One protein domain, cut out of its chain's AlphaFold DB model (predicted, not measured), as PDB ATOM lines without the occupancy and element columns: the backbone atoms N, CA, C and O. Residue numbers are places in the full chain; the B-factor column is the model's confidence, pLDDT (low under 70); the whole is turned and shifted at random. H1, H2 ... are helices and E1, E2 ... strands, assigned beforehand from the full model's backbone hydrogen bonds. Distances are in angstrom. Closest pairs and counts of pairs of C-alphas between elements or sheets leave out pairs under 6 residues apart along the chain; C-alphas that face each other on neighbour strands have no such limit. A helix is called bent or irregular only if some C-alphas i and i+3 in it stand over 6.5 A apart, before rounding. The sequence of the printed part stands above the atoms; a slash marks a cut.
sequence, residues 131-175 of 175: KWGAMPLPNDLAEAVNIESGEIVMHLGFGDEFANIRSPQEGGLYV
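This is residues 131 to 175 of the 175 residues of an uncharacterized protein of Hypoxylon sp. CO27-5 (UniProt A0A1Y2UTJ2). A ribbon of two antiparallel strands, E1 and E2, is joined at one end by a wide loop that holds one short helix, H1, and the closing tail, residues 160 to 175, turns at the ribbon's other end and folds back across E1. The whole is flat, and its longest axis runs from the loop around Glu 148 to the turn around Glu 161. The printed part has 45 residues, with one named helix and two named strands in the order E1, H1, E2 along the chain; the class is mixed, helices and strands, with under half of the residues in named elements. It is only just compact, close to loose, with a radius of gyration of the C-alphas of 10.7 A, and the C-alphas span 32 by 24 by 12 A.

Find C-alpha 131 at (11.088, -24.822, -6.259); from there E1, residues 131 to 136, runs 14.6 A to C-alpha 136 at (0.402, -21.609, -15.706). After a tight link of 2 residues you reach H1, residues 139 to 144, which is 8.7 A from first to last C-alpha. A short link of 9 residues then brings you to E2, residues 154 to 159, which runs 14.1 A and ends at C-alpha 159 at (11.871, -23.567, -11.600). Residues 160 to 175 hold no named element.

Start with the sheet of two strands, in the order E1, E2. These neighbours are antiparallel, with 143 degrees between their N-to-C directions. At one end look at the C-alphas of Lys 131 and Gly 159, which face each other at 5.5 A; at the other end those of Pro 136 and Met 154 face each other at 4.8 A. Across the pair, N 131 and O 159 are within hydrogen-bond range at 2.8 A, and so are N 155 and O 135 at 2.8 A. In H1, 1 of 2 pairs of O i and N i+4 is within hydrogen-bond range, and 2 of 3 pairs of O i and N i+3 are; H1 is neither bent nor irregular.

The two C-alphas farthest apart, those of Glu 148 and Glu 161, are 32.6 A from each other, while the first and last printed C-alphas, of Lys 131 and Val 175, are 17.6 A apart. The printed part has no cut, and Val 175 is the chain's last residue. Neither link between named elements is long. In residues 160 to 175 the C-alphas lie 6 to 16 A from the mean of the C-alphas. The mean pLDDT of the printed part is 89.7, and in this model residue 146 is the one printed residue under 70.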
ATOM      1  N   LYS A 131      12.391 -24.579  -6.872       95.38
ATOM      2  CA  LYS A 131      11.088 -24.822  -6.259       95.38
ATOM      3  C   LYS A 131      10.309 -25.776  -7.152       95.38
ATOM      4  O   LYS A 131      10.388 -25.697  -8.373       95.38
ATOM      5  N   TRP A 132       9.536 -26.652  -6.530       95.56
ATOM      6  CA  TRP A 132       8.582 -27.517  -7.214       95.56
ATOM      7  C   TRP A 132       7.161 -27.004  -6.986       95.56
ATOM      8  O   TRP A 132       6.830 -26.588  -5.872       95.56
ATOM      9  N   GLY A 133       6.319 -27.047  -8.016       97.12
ATOM     10  CA  GLY A 133       4.906 -26.713  -7.874       97.12
ATOM     11  C   GLY A 133       4.172 -26.549  -9.200       97.12
ATOM     12  O   GLY A 133       4.605 -27.035 -10.238       97.12
ATOM     13  N   ALA A 134       3.035 -25.865  -9.137       96.75
ATOM     14  CA  ALA A 134       2.162 -25.576 -10.258       96.75
ATOM     15  C   ALA A 134       2.500 -24.226 -10.899       96.75
ATOM     16  O   ALA A 134       2.621 -23.210 -10.207       96.75
ATOM     17  N   MET A 135       2.579 -24.202 -12.224       95.81
ATOM     18  CA  MET A 135       2.784 -23.003 -13.032       95.81
ATOM     19  C   MET A 135       1.741 -22.930 -14.154       95.81
ATOM     20  O   MET A 135       1.255 -23.970 -14.594       95.81
ATOM     21  N   PRO A 136       1.340 -21.727 -14.598       92.12
ATOM     22  CA  PRO A 136       0.402 -21.609 -15.706       92.12
ATOM     23  C   PRO A 136       1.029 -22.167 -16.985       92.12
ATOM     24  O   PRO A 136       2.220 -21.964 -17.235       92.12
ATOM     25  N   LEU A 137       0.221 -22.853 -17.793       91.44
ATOM     26  CA  LEU A 137       0.634 -23.232 -19.138       91.44
ATOM     27  C   LEU A 137       0.909 -21.972 -19.978       91.44
ATOM     28  O   LEU A 137       0.209 -20.967 -19.821       91.44
ATOM     29  N   PRO A 138       1.896 -22.013 -20.890       89.81
ATOM     30  CA  PRO A 138       2.013 -21.022 -21.951       89.81
ATOM     31  C   PRO A 138       0.683 -20.882 -22.699       89.81
ATOM     32  O   PRO A 138       0.008 -21.889 -22.918       89.81
ATOM     33  N   ASN A 139       0.323 -19.660 -23.102       86.50
ATOM     34  CA  ASN A 139      -0.973 -19.369 -23.734       86.50
ATOM     35  C   ASN A 139      -1.272 -20.312 -24.908       86.50
ATOM     36  O   ASN A 139      -2.362 -20.868 -24.975       86.50
ATOM     37  N   ASP A 140      -0.271 -20.579 -25.747       88.69
ATOM     38  CA  ASP A 140      -0.390 -21.456 -26.913       88.69
ATOM     39  C   ASP A 140      -0.834 -22.883 -26.533       88.69
ATOM     40  O   ASP A 140      -1.639 -23.508 -27.220       88.69
ATOM     41  N   LEU A 141      -0.339 -23.401 -25.402       88.25
ATOM     42  CA  LEU A 141      -0.722 -24.717 -24.882       88.25
ATOM     43  C   LEU A 141      -2.036 -24.660 -24.106       88.25
ATOM     44  O   LEU A 141      -2.830 -25.594 -24.178       88.25
ATOM     45  N   ALA A 142      -2.290 -23.572 -23.380       86.44
ATOM     46  CA  ALA A 142      -3.546 -23.377 -22.666       86.44
ATOM     47  C   ALA A 142      -4.745 -23.350 -23.633       86.44
ATOM     48  O   ALA A 142      -5.782 -23.940 -23.338       86.44
ATOM     49  N   GLU A 143      -4.584 -22.736 -24.809       86.12
ATOM     50  CA  GLU A 143      -5.587 -22.727 -25.880       86.12
ATOM     51  C   GLU A 143      -5.824 -24.118 -26.475       86.12
ATOM     52  O   GLU A 143      -6.959 -24.470 -26.794       86.12
ATOM     53  N   ALA A 144      -4.782 -24.944 -26.595       86.19
ATOM     54  CA  ALA A 144      -4.922 -26.312 -27.092       86.19
ATOM     55  C   ALA A 144      -5.657 -27.227 -26.100       86.19
ATOM     56  O   ALA A 144      -6.377 -28.138 -26.508       86.19
ATOM     57  N   VAL A 145      -5.495 -26.978 -24.799       84.00
ATOM     58  CA  VAL A 145      -6.109 -27.769 -23.721       84.00
ATOM     59  C   VAL A 145      -7.491 -27.214 -23.329       84.00
ATOM     60  O   VAL A 145      -8.041 -27.626 -22.317       84.00
ATOM     61  N   ASN A 146      -8.079 -26.312 -24.129       69.38
ATOM     62  CA  ASN A 146      -9.325 -25.590 -23.840       69.38
ATOM     63  C   ASN A 146     -10.390 -26.459 -23.143       69.38
ATOM     64  O   ASN A 146     -11.033 -27.307 -23.768       69.38
ATOM     65  N   ILE A 147     -10.577 -26.238 -21.839       70.00
ATOM     66  CA  ILE A 147     -11.581 -26.949 -21.052       70.00
ATOM     67  C   ILE A 147     -12.862 -26.120 -21.060       70.00
ATOM     68  O   ILE A 147     -12.880 -24.969 -20.630       70.00
ATOM     69  N   GLU A 148     -13.960 -26.738 -21.495       77.44
ATOM     70  CA  GLU A 148     -15.299 -26.127 -21.544       77.44
ATOM     71  C   GLU A 148     -15.770 -25.566 -20.186       77.44
ATOM     72  O   GLU A 148     -16.653 -24.711 -20.143       77.44
ATOM     73  N   SER A 149     -15.176 -26.015 -19.072       76.44
ATOM     74  CA  SER A 149     -15.491 -25.561 -17.713       76.44
ATOM     75  C   SER A 149     -14.955 -24.164 -17.380       76.44
ATOM     76  O   SER A 149     -15.361 -23.593 -16.367       76.44
ATOM     77  N   GLY A 150     -14.062 -23.598 -18.202       81.25
ATOM     78  CA  GLY A 150     -13.397 -22.322 -17.918       81.25
ATOM     79  C   GLY A 150     -12.386 -22.390 -16.766       81.25
ATOM     80  O   GLY A 150     -11.915 -21.352 -16.298       81.25
ATOM     81  N   GLU A 151     -12.054 -23.594 -16.293       85.06
ATOM     82  CA  GLU A 151     -11.025 -23.807 -15.278       85.06
ATOM     83  C   GLU A 151      -9.628 -23.734 -15.903       85.06
ATOM     84  O   GLU A 151      -9.372 -24.262 -16.985       85.06
ATOM     85  N   ILE A 152      -8.706 -23.062 -15.210       86.06
ATOM     86  CA  ILE A 152      -7.335 -22.875 -15.689       86.06
ATOM     87  C   ILE A 152      -6.548 -24.160 -15.443       86.06
ATOM     88  O   ILE A 152      -6.385 -24.586 -14.298       86.06
ATOM     89  N   VAL A 153      -6.012 -24.735 -16.517       90.12
ATOM     90  CA  VAL A 153      -5.100 -25.877 -16.446       90.12
ATOM     91  C   VAL A 153      -3.696 -25.394 -16.126       90.12
ATOM     92  O   VAL A 153      -3.162 -24.488 -16.768       90.12
ATOM     93  N   MET A 154      -3.097 -26.020 -15.123       94.12
ATOM     94  CA  MET A 154      -1.741 -25.729 -14.681       94.12
ATOM     95  C   MET A 154      -0.806 -26.876 -15.078       94.12
ATOM     96  O   MET A 154      -1.235 -28.006 -15.275       94.12
ATOM     97  N   HIS A 155       0.488 -26.606 -15.158       94.38
ATOM     98  CA  HIS A 155       1.526 -27.615 -15.344       94.38
ATOM     99  C   HIS A 155       2.319 -27.797 -14.047       94.38
ATOM    100  O   HIS A 155       2.585 -26.820 -13.342       94.38
ATOM    101  N   LEU A 156       2.695 -29.036 -13.719       96.00
ATOM    102  CA  LEU A 156       3.570 -29.326 -12.581       96.00
ATOM    103  C   LEU A 156       5.031 -29.364 -13.021       96.00
ATOM    104  O   LEU A 156       5.431 -30.231 -13.792       96.00
ATOM    105  N   GLY A 157       5.838 -28.464 -12.467       94.38
ATOM    106  CA  GLY A 157       7.224 -28.297 -12.883       94.38
ATOM    107  C   GLY A 157       8.160 -27.840 -11.775       94.38
ATOM    108  O   GLY A 157       7.777 -27.629 -10.618       94.38
ATOM    109  N   PHE A 158       9.422 -27.694 -12.168       94.19
ATOM    110  CA  PHE A 158      10.473 -27.087 -11.366       94.19
ATOM    111  C   PHE A 158      10.881 -25.759 -11.986       94.19
ATOM    112  O   PHE A 158      10.860 -25.591 -13.203       94.19
ATOM    113  N   GLY A 159      11.315 -24.833 -11.150       91.62
ATOM    114  CA  GLY A 159      11.871 -23.567 -11.600       91.62
ATOM    115  C   GLY A 159      12.525 -22.840 -10.449       91.62
ATOM    116  O   GLY A 159      12.446 -23.268  -9.298       91.62
ATOM    117  N   ASP A 160      13.233 -21.778 -10.781       92.06
ATOM    118  CA  ASP A 160      13.984 -21.005  -9.809       92.06
ATOM    119  C   ASP A 160      13.065 -20.188  -8.879       92.06
ATOM    120  O   ASP A 160      11.838 -20.330  -8.833       92.06
ATOM    121  N   GLU A 161      13.673 -19.324  -8.077       88.38
ATOM    122  CA  GLU A 161      12.943 -18.473  -7.149       88.38
ATOM    123  C   GLU A 161      12.150 -17.339  -7.811       88.38
ATOM    124  O   GLU A 161      11.240 -16.817  -7.158       88.38
ATOM    125  N   PHE A 162      12.468 -17.005  -9.065       88.81
ATOM    126  CA  PHE A 162      11.832 -15.960  -9.870       88.81
ATOM    127  C   PHE A 162      10.672 -16.501 -10.712       88.81
ATOM    128  O   PHE A 162       9.772 -15.746 -11.087       88.81
ATOM    129  N   ALA A 163      10.657 -17.806 -10.979       88.50
ATOM    130  CA  ALA A 163       9.560 -18.484 -11.640       88.50
ATOM    131  C   ALA A 163       8.261 -18.365 -10.818       88.50
ATOM    132  O   ALA A 163       8.247 -18.488  -9.590       88.50
ATOM    133  N   ASN A 164       7.131 -18.156 -11.505       91.88
ATOM    134  CA  ASN A 164       5.792 -18.064 -10.903       91.88
ATOM    135  C   ASN A 164       5.258 -19.455 -10.508       91.88
ATOM    136  O   ASN A 164       4.249 -19.928 -11.034       91.88
ATOM    137  N   ILE A 165       5.969 -20.120  -9.598       94.69
ATOM    138  CA  ILE A 165       5.639 -21.445  -9.081       94.69
ATOM    139  C   ILE A 165       4.792 -21.295  -7.827       94.69
ATOM    140  O   ILE A 165       5.176 -20.631  -6.861       94.69
ATOM    141  N   ARG A 166       3.628 -21.936  -7.841       95.62
ATOM    142  CA  ARG A 166       2.668 -21.946  -6.737       95.62
ATOM    143  C   ARG A 166       2.557 -23.350  -6.167       95.62
ATOM    144  O   ARG A 166       2.749 -24.331  -6.876       95.62
ATOM    145  N   SER A 167       2.216 -23.472  -4.890       96.44
ATOM    146  CA  SER A 167       1.904 -24.785  -4.323       96.44
ATOM    147  C   SER A 167       0.675 -25.378  -5.029       96.44
ATOM    148  O   SER A 167      -0.315 -24.655  -5.187       96.44
ATOM    149  N   PRO A 168       0.712 -26.657  -5.450       96.19
ATOM    150  CA  PRO A 168      -0.455 -27.318  -6.023       96.19
ATOM    151  C   PRO A 168      -1.626 -27.292  -5.037       96.19
ATOM    152  O   PRO A 168      -1.459 -27.566  -3.849       96.19
ATOM    153  N   GLN A 169      -2.804 -26.937  -5.535       95.56
ATOM    154  CA  GLN A 169      -4.060 -26.940  -4.792       95.56
ATOM    155  C   GLN A 169      -4.833 -28.234  -5.049       95.56
ATOM    156  O   GLN A 169      -4.868 -28.744  -6.174       95.56
ATOM    157  N   GLU A 170      -5.461 -28.758  -3.999       95.19
ATOM    158  CA  GLU A 170      -6.348 -29.915  -4.091       95.19
ATOM    159  C   GLU A 170      -7.560 -29.587  -4.975       95.19
ATOM    160  O   GLU A 170      -8.147 -28.512  -4.861       95.19
ATOM    161  N   GLY A 171      -7.905 -30.501  -5.883       93.12
ATOM    162  CA  GLY A 171      -8.975 -30.300  -6.865       93.12
ATOM    163  C   GLY A 171      -8.586 -29.469  -8.092       93.12
ATOM    164  O   GLY A 171      -9.416 -29.301  -8.978       93.12
ATOM    165  N   GLY A 172      -7.345 -28.973  -8.181       90.12
ATOM    166  CA  GLY A 172      -6.844 -28.321  -9.393       90.12
ATOM    167  C   GLY A 172      -6.635 -29.302 -10.553       90.12
ATOM    168  O   GLY A 172      -6.363 -30.485 -10.338       90.12
ATOM    169  N   LEU A 173      -6.730 -28.793 -11.783       90.38
ATOM    170  CA  LEU A 173      -6.445 -29.543 -13.005       90.38
ATOM    171  C   LEU A 173      -4.989 -29.331 -13.423       90.38
ATOM    172  O   LEU A 173      -4.540 -28.193 -13.592       90.38
ATOM    173  N   TYR A 174      -4.265 -30.440 -13.591       91.75
ATOM    174  CA  TYR A 174      -2.842 -30.444 -13.918       91.75
ATOM    175  C   TYR A 174      -2.542 -31.343 -15.114       91.75
ATOM    176  O   TYR A 174      -3.159 -32.402 -15.249       91.75
ATOM    177  N   VAL A 175      -1.562 -30.936 -15.923       87.88
ATOM    178  CA  VAL A 175      -0.976 -31.724 -17.023       87.88
ATOM    179  C   VAL A 175       0.520 -31.949 -16.850       87.88
ATOM    180  O   VAL A 175       1.224 -31.046 -16.325       87.88
TER     181      VAL A 175